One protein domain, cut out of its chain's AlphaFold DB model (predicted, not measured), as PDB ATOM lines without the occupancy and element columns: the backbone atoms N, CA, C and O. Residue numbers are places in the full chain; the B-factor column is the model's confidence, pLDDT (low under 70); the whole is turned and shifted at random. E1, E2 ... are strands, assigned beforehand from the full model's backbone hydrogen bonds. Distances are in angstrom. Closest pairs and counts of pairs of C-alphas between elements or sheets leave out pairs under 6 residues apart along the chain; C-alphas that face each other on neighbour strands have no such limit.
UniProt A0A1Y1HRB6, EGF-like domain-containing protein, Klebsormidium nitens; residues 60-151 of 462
ATOM      1  N   ASN A  60     181.596 180.770 190.001       82.75
ATOM      2  CA  ASN A  60     182.330 179.533 190.203       82.75
ATOM      3  C   ASN A  60     181.499 178.287 189.819       82.75
ATOM      4  O   ASN A  60     180.987 177.588 190.699       82.75
ATOM      5  N   PRO A  61     181.378 177.967 188.516       82.00
ATOM      6  CA  PRO A  61     180.600 176.812 188.053       82.00
ATOM      7  C   PRO A  61     181.148 175.476 188.572       82.00
ATOM      8  O   PRO A  61     180.465 174.459 188.496       82.00
ATOM      9  N   CYS A  62     182.361 175.468 189.124       87.62
ATOM     10  CA  CYS A  62     182.954 174.301 189.756       87.62
ATOM     11  C   CYS A  62     182.351 174.002 191.131       87.62
ATOM     12  O   CYS A  62     182.622 172.938 191.673       87.62
ATOM     13  N   GLY A  63     181.541 174.894 191.701       84.94
ATOM     14  CA  GLY A  63     180.940 174.738 193.022       84.94
ATOM     15  C   GLY A  63     181.763 175.384 194.138       84.94
ATOM     16  O   GLY A  63     182.946 175.697 193.992       84.94
ATOM     17  N   TYR A  64     181.112 175.607 195.282       87.69
ATOM     18  CA  TYR A  64     181.716 176.307 196.413       87.69
ATOM     19  C   TYR A  64     182.968 175.587 196.928       87.69
ATOM     20  O   TYR A  64     182.955 174.380 197.166       87.69
ATOM     21  N   GLY A  65     184.045 176.349 197.121       88.31
ATOM     22  CA  GLY A  65     185.330 175.829 197.577       88.31
ATOM     23  C   GLY A  65     186.181 175.180 196.485       88.31
ATOM     24  O   GLY A  65     187.340 174.902 196.762       88.31
ATOM     25  N   ASN A  66     185.678 174.974 195.266       93.12
ATOM     26  CA  ASN A  66     186.468 174.460 194.142       93.12
ATOM     27  C   ASN A  66     187.144 175.605 193.375       93.12
ATOM     28  O   ASN A  66     186.725 176.759 193.469       93.12
ATOM     29  N   THR A  67     188.190 175.298 192.610       93.19
ATOM     30  CA  THR A  67     188.930 176.303 191.837       93.19
ATOM     31  C   THR A  67     188.492 176.274 190.379       93.19
ATOM     32  O   THR A  67     188.686 175.272 189.691       93.19
ATOM     33  N   CYS A  68     187.948 177.396 189.906       91.25
ATOM     34  CA  CYS A  68     187.671 177.633 188.492       91.25
ATOM     35  C   CYS A  68     188.854 178.357 187.844       91.25
ATOM     36  O   CYS A  68     189.269 179.423 188.296       91.25
ATOM     37  N   GLY A  69     189.405 177.754 186.800       91.69
ATOM     38  CA  GLY A  69     190.306 178.371 185.840       91.69
ATOM     39  C   GLY A  69     189.568 178.704 184.546       91.69
ATOM     40  O   GLY A  69     188.466 178.223 184.287       91.69
ATOM     41  N   ILE A  70     190.190 179.538 183.718       86.94
ATOM     42  CA  ILE A  70     189.658 179.902 182.406       86.94
ATOM     43  C   ILE A  70     190.499 179.194 181.355       86.94
ATOM     44  O   ILE A  70     191.691 179.470 181.224       86.94
ATOM     45  N   PHE A  71     189.866 178.317 180.585       84.62
ATOM     46  CA  PHE A  71     190.465 177.729 179.399       84.62
ATOM     47  C   PHE A  71     190.087 178.570 178.178       84.62
ATOM     48  O   PHE A  71     188.907 178.833 177.927       84.62
ATOM     49  N   GLN A  72     191.091 179.033 177.433       81.94
ATOM     50  CA  GLN A  72     190.906 179.862 176.244       81.94
ATOM     51  C   GLN A  72     191.264 179.058 174.991       81.94
ATOM     52  O   GLN A  72     192.400 178.620 174.840       81.94
ATOM     53  N   ASN A  73     190.306 178.911 174.075       75.25
ATOM     54  CA  ASN A  73     190.494 178.253 172.782       75.25
ATOM     55  C   ASN A  73     190.093 179.176 171.616       75.25
ATOM     56  O   ASN A  73     189.807 180.362 171.799       75.25
ATOM     57  N   ASP A  74     190.092 178.632 170.397       71.00
ATOM     58  CA  ASP A  74     189.705 179.361 169.182       71.00
ATOM     59  C   ASP A  74     188.226 179.787 169.165       71.00
ATOM     60  O   ASP A  74     187.876 180.749 168.484       71.00
ATOM     61  N   PHE A  75     187.372 179.097 169.922       67.81
ATOM     62  CA  PHE A  75     185.925 179.320 169.976       67.81
ATOM     63  C   PHE A  75     185.491 180.225 171.137       67.81
ATOM     64  O   PHE A  75     184.340 180.655 171.171       67.81
ATOM     65  N   GLY A  76     186.388 180.541 172.075       73.81
ATOM     66  CA  GLY A  76     186.113 181.453 173.179       73.81
ATOM     67  C   GLY A  76     186.793 181.061 174.487       73.81
ATOM     68  O   GLY A  76     187.820 180.382 174.519       73.81
ATOM     69  N   ARG A  77     186.214 181.551 175.584       78.50
ATOM     70  CA  ARG A  77     186.625 181.244 176.956       78.50
ATOM     71  C   ARG A  77     185.568 180.368 177.604       78.50
ATOM     72  O   ARG A  77     184.386 180.694 177.558       78.50
ATOM     73  N   ILE A  78     186.007 179.280 178.216       81.12
ATOM     74  CA  ILE A  78     185.157 178.356 178.964       81.12
ATOM     75  C   ILE A  78     185.769 178.101 180.341       81.12
ATOM     76  O   ILE A  78     186.962 178.317 180.555       81.12
ATOM     77  N   SER A  79     184.942 177.679 181.289       85.38
ATOM     78  CA  SER A  79     185.395 177.318 182.630       85.38
ATOM     79  C   SER A  79     186.117 175.972 182.602       85.38
ATOM     80  O   SER A  79     185.597 175.016 182.029       85.38
ATOM     81  N   ASP A  80     187.261 175.890 183.273       91.50
ATOM     82  CA  ASP A  80     187.992 174.655 183.557       91.50
ATOM     83  C   ASP A  80     188.176 174.516 185.068       91.50
ATOM     84  O   ASP A  80     188.858 175.311 185.711       91.50
ATOM     85  N   CYS A  81     187.559 173.500 185.657       93.00
ATOM     86  CA  CYS A  81     187.711 173.213 187.072       93.00
ATOM     87  C   CYS A  81     189.060 172.543 187.333       93.00
ATOM     88  O   CYS A  81     189.217 171.334 187.142       93.00
ATOM     89  N   THR A  82     190.035 173.337 187.778       91.81
ATOM     90  CA  THR A  82     191.428 172.908 187.964       91.81
ATOM     91  C   THR A  82     191.632 172.118 189.254       91.81
ATOM     92  O   THR A  82     192.402 171.155 189.265       91.81
ATOM     93  N   THR A  83     190.885 172.461 190.309       93.88
ATOM     94  CA  THR A  83     190.924 171.780 191.610       93.88
ATOM     95  C   THR A  83     189.511 171.533 192.126       93.88
ATOM     96  O   THR A  83     188.742 172.479 192.302       93.88
ATOM     97  N   CYS A  84     189.193 170.270 192.422       94.25
ATOM     98  CA  CYS A  84     187.952 169.864 193.079       94.25
ATOM     99  C   CYS A  84     188.275 169.393 194.497       94.25
ATOM    100  O   CYS A  84     188.961 168.388 194.685       94.25
ATOM    101  N   ASN A  85     187.817 170.147 195.487       93.81
ATOM    102  CA  ASN A  85     187.964 169.822 196.892       93.81
ATOM    103  C   ASN A  85     186.903 168.795 197.318       93.81
ATOM    104  O   ASN A  85     185.768 168.839 196.834       93.81
ATOM    105  N   PRO A  86     187.235 167.881 198.249       92.44
ATOM    106  CA  PRO A  86     186.267 166.931 198.783       92.44
ATOM    107  C   PRO A  86     184.994 167.633 199.293       92.44
ATOM    108  O   PRO A  86     185.103 168.680 199.936       92.44
ATOM    109  N   PRO A  87     183.792 167.074 199.043       92.88
ATOM    110  CA  PRO A  87     183.521 165.734 198.500       92.88
ATOM    111  C   PRO A  87     183.481 165.634 196.961       92.88
ATOM    112  O   PRO A  87     183.151 164.571 196.435       92.88
ATOM    113  N   TYR A  88     183.802 166.703 196.229       93.69
ATOM    114  CA  TYR A  88     183.774 166.690 194.768       93.69
ATOM    115  C   TYR A  88     184.949 165.895 194.187       93.69
ATOM    116  O   TYR A  88     186.075 165.964 194.682       93.69
ATOM    117  N   LYS A  89     184.698 165.178 193.092       94.31
ATOM    118  CA  LYS A  89     185.724 164.591 192.227       94.31
ATOM    119  C   LYS A  89     185.871 165.418 190.954       94.31
ATOM    120  O   LYS A  89     184.919 166.047 190.494       94.31
ATOM    121  N   ARG A  90     187.075 165.395 190.379       93.62
ATOM    122  CA  ARG A  90     187.348 165.986 189.067       93.62
ATOM    123  C   ARG A  90     187.010 164.975 187.975       93.62
ATOM    124  O   ARG A  90     187.529 163.863 187.987       93.62
ATOM    125  N   GLY A  91     186.146 165.371 187.053       90.56
ATOM    126  CA  GLY A  91     185.895 164.700 185.781       90.56
ATOM    127  C   GLY A  91     186.450 165.523 184.628       90.56
ATOM    128  O   GLY A  91     186.880 166.663 184.818       90.56
ATOM    129  N   THR A  92     186.428 164.954 183.430       89.00
ATOM    130  CA  THR A  92     186.877 165.622 182.208       89.00
ATOM    131  C   THR A  92     185.805 165.530 181.136       89.00
ATOM    132  O   THR A  92     185.212 164.477 180.915       89.00
ATOM    133  N   VAL A  93     185.555 166.646 180.458       85.50
ATOM    134  CA  VAL A  93     184.588 166.730 179.362       85.50
ATOM    135  C   VAL A  93     185.307 167.259 178.130       85.50
ATOM    136  O   VAL A  93     186.022 168.257 178.197       85.50
ATOM    137  N   VAL A  94     185.105 166.601 176.991       79.94
ATOM    138  CA  VAL A  94     185.580 167.101 175.697       79.94
ATOM    139  C   VAL A  94     184.497 168.006 175.120       79.94
ATOM    140  O   VAL A  94     183.374 167.564 174.879       79.94
ATOM    141  N   ILE A  95     184.812 169.288 174.932       69.38
ATOM    142  CA  ILE A  95     183.876 170.269 174.376       69.38
ATOM    143  C   ILE A  95     184.278 170.565 172.929       69.38
ATOM    144  O   ILE A  95     185.268 171.250 172.688       69.38
ATOM    145  N   GLY A  96     183.481 170.082 171.970       64.75
ATOM    146  CA  GLY A  96     183.631 170.382 170.542       64.75
ATOM    147  C   GLY A  96     184.309 169.274 169.730       64.75
ATOM    148  O   GLY A  96     184.048 168.092 169.941       64.75
ATOM    149  N   PHE A  97     185.125 169.666 168.745       56.31
ATOM    150  CA  PHE A  97     185.847 168.740 167.868       56.31
ATOM    151  C   PHE A  97     186.792 167.823 168.671       56.31
ATOM    152  O   PHE A  97     187.358 168.266 169.670       56.31
ATOM    153  N   PRO A  98     187.040 166.580 168.215       55.25
ATOM    154  CA  PRO A  98     187.777 165.552 168.966       55.25
ATOM    155  C   PRO A  98     189.253 165.880 169.280       55.25
ATOM    156  O   PRO A  98     189.916 165.092 169.944       55.25
ATOM    157  N   TYR A  99     189.773 167.023 168.823       57.28
ATOM    158  CA  TYR A  99     191.153 167.472 169.050       57.28
ATOM    159  C   TYR A  99     191.285 168.581 170.107       57.28
ATOM    160  O   TYR A  99     192.383 169.092 170.308       57.28
ATOM    161  N   ILE A 100     190.188 168.997 170.747       63.91
ATOM    162  CA  ILE A 100     190.212 170.049 171.773       63.91
ATOM    163  C   ILE A 100     190.554 169.419 173.128       63.91
ATOM    164  O   ILE A 100     190.022 168.365 173.478       63.91
ATOM    165  N   GLU A 101     191.452 170.063 173.879       71.94
ATOM    166  CA  GLU A 101     191.872 169.600 175.204       71.94
ATOM    167  C   GLU A 101     190.664 169.410 176.143       71.94
ATOM    168  O   GLU A 101     189.740 170.232 176.142       71.94
ATOM    169  N   PRO A 102     190.638 168.324 176.937       79.50
ATOM    170  CA  PRO A 102     189.557 168.079 177.877       79.50
ATOM    171  C   PRO A 102     189.535 169.162 178.956       79.50
ATOM    172  O   PRO A 102     190.554 169.430 179.590       79.50
ATOM    173  N   VAL A 103     188.358 169.732 179.220       86.38
ATOM    174  CA  VAL A 103     188.169 170.650 180.349       86.38
ATOM    175  C   VAL A 103     187.731 169.897 181.594       86.38
ATOM    176  O   VAL A 103     186.961 168.935 181.530       86.38
ATOM    177  N   GLY A 104     188.230 170.335 182.743       90.44
ATOM    178  CA  GLY A 104     187.866 169.802 184.041       90.44
ATOM    179  C   GLY A 104     186.474 170.251 184.466       90.44
ATOM    180  O   GLY A 104     186.108 171.416 184.326       90.44
ATOM    181  N   VAL A 105     185.721 169.331 185.062       91.50
ATOM    182  CA  VAL A 105     184.464 169.618 185.763       91.50
ATOM    183  C   VAL A 105     184.520 169.017 187.162       91.50
ATOM    184  O   VAL A 105     185.116 167.958 187.354       91.50
ATOM    185  N   CYS A 106     183.909 169.672 188.145       93.19
ATOM    186  CA  CYS A 106     183.741 169.089 189.473       93.19
ATOM    187  C   CYS A 106     182.347 168.479 189.597       93.19
ATOM    188  O   CYS A 106     181.359 169.122 189.255       93.19
ATOM    189  N   TYR A 107     182.269 167.254 190.112       92.88
ATOM    190  CA  TYR A 107     181.006 166.555 190.330       92.88
ATOM    191  C   TYR A 107     180.994 165.824 191.675       92.88
ATOM    192  O   TYR A 107     182.044 165.506 192.234       92.88
ATOM    193  N   LEU A 108     179.798 165.565 192.201       93.25
ATOM    194  CA  LEU A 108     179.598 164.741 193.392       93.25
ATOM    195  C   LEU A 108     179.384 163.284 192.957       93.25
ATOM    196  O   LEU A 108     178.448 163.036 192.197       93.25
ATOM    197  N   PRO A 109     180.213 162.324 193.404       93.19
ATOM    198  CA  PRO A 109     180.021 160.917 193.059       93.19
ATOM    199  C   PRO A 109     178.636 160.410 193.472       93.19
ATOM    200  O   PRO A 109     178.175 160.709 194.574       93.19
ATOM    201  N   GLY A 110     177.981 159.655 192.591       92.88
ATOM    202  CA  GLY A 110     176.631 159.132 192.816       92.88
ATOM    203  C   GLY A 110     175.503 160.157 192.643       92.88
ATOM    204  O   GLY A 110     174.336 159.810 192.820       92.88
ATOM    205  N   SER A 111     175.815 161.409 192.286       92.75
ATOM    206  CA  SER A 111     174.815 162.440 191.991       92.75
ATOM    207  C   SER A 111     174.534 162.507 190.492       92.75
ATOM    208  O   SER A 111     175.439 162.775 189.702       92.75
ATOM    209  N   ASP A 112     173.275 162.317 190.094       91.56
ATOM    210  CA  ASP A 112     172.857 162.466 188.697       91.56
ATOM    211  C   ASP A 112     172.801 163.949 188.318       91.56
ATOM    212  O   ASP A 112     172.046 164.734 188.892       91.56
ATOM    213  N   ALA A 113     173.604 164.331 187.331       89.56
ATOM    214  CA  ALA A 113     173.745 165.713 186.900       89.56
ATOM    215  C   ALA A 113     172.467 166.336 186.307       89.56
ATOM    216  O   ALA A 113     172.365 167.557 186.274       89.56
ATOM    217  N   CYS A 114     171.500 165.531 185.847       90.56
ATOM    218  CA  CYS A 114     170.214 166.017 185.337       90.56
ATOM    219  C   CYS A 114     169.045 165.812 186.316       90.56
ATOM    220  O   CYS A 114     167.902 166.088 185.940       90.56
ATOM    221  N   ASN A 115     169.283 165.323 187.540       91.12
ATOM    222  CA  ASN A 115     168.215 165.067 188.504       91.12
ATOM    223  C   ASN A 115     168.524 165.655 189.899       91.12
ATOM    224  O   ASN A 115     169.358 165.101 190.619       91.12
ATOM    225  N   PRO A 116     167.812 166.720 190.325       88.12
ATOM    226  CA  PRO A 116     166.750 167.425 189.592       88.12
ATOM    227  C   PRO A 116     167.288 168.168 188.358       88.12
ATOM    228  O   PRO A 116     168.479 168.451 188.287       88.12
ATOM    229  N   ASN A 117     166.413 168.488 187.393       86.56
ATOM    230  CA  ASN A 117     166.807 169.187 186.163       86.56
ATOM    231  C   ASN A 117     167.500 170.521 186.513       86.56
ATOM    232  O   ASN A 117     166.832 171.412 187.045       86.56
ATOM    233  N   PRO A 118     168.807 170.679 186.223       82.38
ATOM    234  CA  PRO A 118     169.542 171.891 186.559       82.38
ATOM    235  C   PRO A 118     169.159 173.075 185.664       82.38
ATOM    236  O   PRO A 118     169.395 174.217 186.040       82.38
ATOM    237  N   CYS A 119     168.570 172.840 184.491       81.56
ATOM    238  CA  CYS A 119     168.248 173.883 183.523       81.56
ATOM    239  C   CYS A 119     167.047 174.727 183.993       81.56
ATOM    240  O   CYS A 119     165.952 174.200 184.183       81.56
ATOM    241  N   GLN A 120     167.223 176.044 184.163       75.94
ATOM    242  CA  GLN A 120     166.131 176.973 184.499       75.94
ATOM    243  C   GLN A 120     165.274 177.299 183.257       75.94
ATOM    244  O   GLN A 120     165.493 176.768 182.170       75.94
ATOM    245  N   ASN A 121     164.251 178.147 183.428       72.31
ATOM    246  CA  ASN A 121     163.395 178.696 182.361       72.31
ATOM    247  C   ASN A 121     162.803 177.671 181.375       72.31
ATOM    248  O   ASN A 121     162.591 177.971 180.202       72.31
ATOM    249  N   GLY A 122     162.517 176.455 181.847       75.38
ATOM    250  CA  GLY A 122     161.938 175.397 181.017       75.38
ATOM    251  C   GLY A 122     162.930 174.712 180.074       75.38
ATOM    252  O   GLY A 122     162.499 174.005 179.165       75.38
ATOM    253  N   GLY A 123     164.237 174.896 180.282       82.00
ATOM    254  CA  GLY A 123     165.272 174.184 179.541       82.00
ATOM    255  C   GLY A 123     165.256 172.674 179.788       82.00
ATOM    256  O   GLY A 123     164.935 172.202 180.883       82.00
ATOM    257  N   VAL A 124     165.641 171.903 178.771       87.81
ATOM    258  CA  VAL A 124     165.750 170.442 178.855       87.81
ATOM    259  C   VAL A 124     167.195 170.044 179.130       87.81
ATOM    260  O   VAL A 124     168.095 170.352 178.349       87.81
ATOM    261  N   CYS A 125     167.429 169.325 180.229       89.50
ATOM    262  CA  CYS A 125     168.740 168.745 180.510       89.50
ATOM    263  C   CYS A 125     169.004 167.538 179.612       89.50
ATOM    264  O   CYS A 125     168.187 166.621 179.519       89.50
ATOM    265  N   SER A 126     170.169 167.521 178.978       89.94
ATOM    266  CA  SER A 126     170.692 166.377 178.239       89.94
ATOM    267  C   SER A 126     172.096 166.042 178.730       89.94
ATOM    268  O   SER A 126     172.861 166.916 179.129       89.94
ATOM    269  N   TYR A 127     172.442 164.760 178.743       91.00
ATOM    270  CA  TYR A 127     173.759 164.324 179.202       91.00
ATOM    271  C   TYR A 127     174.822 164.611 178.148       91.00
ATOM    272  O   TYR A 127     174.586 164.431 176.952       91.00
ATOM    273  N   ARG A 128     176.016 165.011 178.594       88.00
ATOM    274  CA  ARG A 128     177.175 165.072 177.701       88.00
ATOM    275  C   ARG A 128     177.586 163.654 177.332       88.00
ATOM    276  O   ARG A 128     177.674 162.778 178.197       88.00
ATOM    277  N   LEU A 129     177.827 163.458 176.044       88.12
ATOM    278  CA  LEU A 129     178.281 162.192 175.496       88.12
ATOM    279  C   LEU A 129     179.796 162.233 175.316       88.12
ATOM    280  O   LEU A 129     180.357 163.255 174.921       88.12
ATOM    281  N   ASP A 130     180.444 161.112 175.596       84.38
ATOM    282  CA  ASP A 130     181.818 160.872 175.191       84.38
ATOM    283  C   ASP A 130     181.882 160.853 173.650       84.38
ATOM    284  O   ASP A 130     181.123 160.111 173.016       84.38
ATOM    285  N   PRO A 131     182.760 161.652 173.021       81.38
ATOM    286  CA  PRO A 131     182.789 161.791 171.567       81.38
ATOM    287  C   PRO A 131     183.246 160.522 170.833       81.38
ATOM    288  O   PRO A 131     182.970 160.382 169.645       81.38
ATOM    289  N   ASN A 132     183.933 159.598 171.509       83.88
ATOM    290  CA  ASN A 132     184.451 158.370 170.907       83.88
ATOM    291  C   ASN A 132     183.448 157.217 171.006       83.88
ATOM    292  O   ASN A 132     183.348 156.402 170.093       83.88
ATOM    293  N   THR A 133     182.720 157.129 172.119       89.12
ATOM    294  CA  THR A 133     181.782 156.022 172.381       89.12
ATOM    295  C   THR A 133     180.320 156.399 172.161       89.12
ATOM    296  O   THR A 133     179.465 155.517 172.074       89.12
ATOM    297  N   ASN A 134     180.025 157.698 172.068       88.56
ATOM    298  CA  ASN A 134     178.676 158.255 172.008       88.56
ATOM    299  C   ASN A 134     177.788 157.821 173.194       88.56
ATOM    300  O   ASN A 134     176.564 157.748 173.076       88.56
ATOM    301  N   GLN A 135     178.407 157.503 174.336       92.44
ATOM    302  CA  GLN A 135     177.737 157.142 175.586       92.44
ATOM    303  C   GLN A 135     177.802 158.297 176.591       92.44
ATOM    304  O   GLN A 135     178.747 159.086 176.543       92.44
ATOM    305  N   PRO A 136     176.834 158.420 177.516       92.38
ATOM    306  CA  PRO A 136     176.905 159.405 178.589       92.38
ATOM    307  C   PRO A 136     178.174 159.254 179.430       92.38
ATOM    308  O   PRO A 136     178.572 158.141 179.762       92.38
ATOM    309  N   LEU A 137     178.768 160.378 179.825       91.06
ATOM    310  CA  LEU A 137     179.892 160.381 180.763       91.06
ATOM    311  C   LEU A 137     179.422 159.940 182.155       91.06
ATOM    312  O   LEU A 137     178.573 160.601 182.763       91.06
ATOM    313  N   THR A 138     179.988 158.844 182.661       94.31
ATOM    314  CA  THR A 138     179.659 158.266 183.972       94.31
ATOM    315  C   THR A 138     180.849 158.266 184.923       94.31
ATOM    316  O   THR A 138     181.996 158.171 184.490       94.31
ATOM    317  N   ASP A 139     180.574 158.365 186.220       92.00
ATOM    318  CA  ASP A 139     181.570 158.211 187.277       92.00
ATOM    319  C   ASP A 139     181.901 156.731 187.554       92.00
ATOM    320  O   ASP A 139     181.357 155.822 186.921       92.00
ATOM    321  N   ASP A 140     182.778 156.483 188.534       89.69
ATOM    322  CA  ASP A 140     183.180 155.130 188.961       89.69
ATOM    323  C   ASP A 140     181.998 154.258 189.442       89.69
ATOM    324  O   ASP A 140     182.139 153.045 189.590       89.69
ATOM    325  N   GLN A 141     180.840 154.865 189.727       90.88
ATOM    326  CA  GLN A 141     179.616 154.202 190.181       90.88
ATOM    327  C   GLN A 141     178.586 154.033 189.050       90.88
ATOM    328  O   GLN A 141     177.495 153.518 189.290       90.88
ATOM    329  N   GLY A 142     178.907 154.458 187.823       92.38
ATOM    330  CA  GLY A 142     177.992 154.427 186.682       92.38
ATOM    331  C   GLY A 142     176.976 155.575 186.661       92.38
ATOM    332  O   GLY A 142     176.056 155.558 185.841       92.38
ATOM    333  N   THR A 143     177.122 156.579 187.528       94.69
ATOM    334  CA  THR A 143     176.217 157.734 187.592       94.69
ATOM    335  C   THR A 143     176.658 158.811 186.611       94.69
ATOM    336  O   THR A 143     177.842 159.130 186.506       94.69
ATOM    337  N   LYS A 144     175.708 159.388 185.872       93.94
ATOM    338  CA  LYS A 144     175.992 160.395 184.845       93.94
ATOM    339  C   LYS A 144     176.291 161.745 185.492       93.94
ATOM    340  O   LYS A 144     175.425 162.302 186.161       93.94
ATOM    341  N   TYR A 145     177.485 162.284 185.257       91.50
ATOM    342  CA  TYR A 145     177.977 163.450 186.005       91.50
ATOM    343  C   TYR A 145     178.091 164.742 185.185       91.50
ATOM    344  O   TYR A 145     178.329 165.807 185.752       91.50
ATOM    345  N   ALA A 146     177.932 164.675 183.862       88.81
ATOM    346  CA  ALA A 146     178.072 165.827 182.974       88.81
ATOM    347  C   ALA A 146     176.809 166.045 182.133       88.81
ATOM    348  O   ALA A 146     176.232 165.101 181.586       88.81
ATOM    349  N   PHE A 147     176.409 167.308 181.988       87.94
ATOM    350  CA  PHE A 147     175.179 167.692 181.304       87.94
ATOM    351  C   PHE A 147     175.349 168.928 180.412       87.94
ATOM    352  O   PHE A 147     176.380 169.605 180.409       87.94
ATOM    353  N   GLN A 148     174.321 169.191 179.617       84.44
ATOM    354  CA  GLN A 148     174.120 170.379 178.802       84.44
ATOM    355  C   GLN A 148     172.626 170.733 178.817       84.44
ATOM    356  O   GLN A 148     171.778 169.843 178.880       84.44
ATOM    357  N   CYS A 149     172.302 172.019 178.731       83.00
ATOM    358  CA  CYS A 149     170.918 172.477 178.649       83.00
ATOM    359  C   CYS A 149     170.539 172.807 177.206       83.00
ATOM    360  O   CYS A 149     171.261 173.545 176.534       83.00
ATOM    361  N   ASP A 150     169.400 172.290 176.753       81.62
ATOM    362  CA  ASP A 150     168.719 172.735 175.540       81.62
ATOM    363  C   ASP A 150     167.659 173.776 175.920       81.62
ATOM    364  O   ASP A 150     166.688 173.474 176.618       81.62
ATOM    365  N   CYS A 151     167.878 175.019 175.495       75.06
ATOM    366  CA  CYS A 151     167.048 176.170 175.850       75.06
ATOM    367  C   CYS A 151     166.028 176.545 174.752       75.06
ATOM    368  O   CYS A 151     165.437 177.626 174.805       75.06
TER     369      CYS A 151
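This is residues 60 to 151 of the 462 residues of the protein "EGF-like domain-containing protein" of Klebsormidium nitens (UniProt A0A1Y1HRB6). With little regular structure, three two-stranded hairpins follow each other: E1-E2 and E3-E4 pack together, E2 next to E4, while E5-E6 lies away from them, reached by a long loop. The printed part has 92 residues, no named helix and six strands, E1 to E6, in three antiparallel sheets; the class is all strand, with 33 residues in named elements. It is compact, radius of gyration of the C-alphas 13.0 A, spanning 33 by 30 by 28 A.

Look first at E1, residues 67 to 73, and E2, 76 to 83, an antiparallel hairpin at 147 degrees; N 69 and O 80 are within hydrogen-bond range at 2.7 A. E3, residues 89 to 93, and E4, 103 to 107, form the next at 139 degrees, with N 91 and O 105 at 2.8 A. The closest C-alphas of E2 and E4 are Cys 81 and Gly 104, 4.6 A. E5, residues 124 to 127, and E6, 147 to 150, form the third at 147 degrees, with N 126 and O 148 at 2.8 A; both are apart from E1 to E4.

Find C-alpha 67 at (188.930, 176.303, 191.837); from there E1 runs 19.2 A, then E2 21.4 A. E6 ends at C-alpha 150, (168.719, 172.735, 175.540).

The printed part has no cut. The links E4 to E5 and E5 to E6 are long, 16 and 19 residues. Residue 75 and residues 95 to 100 have pLDDT under 70.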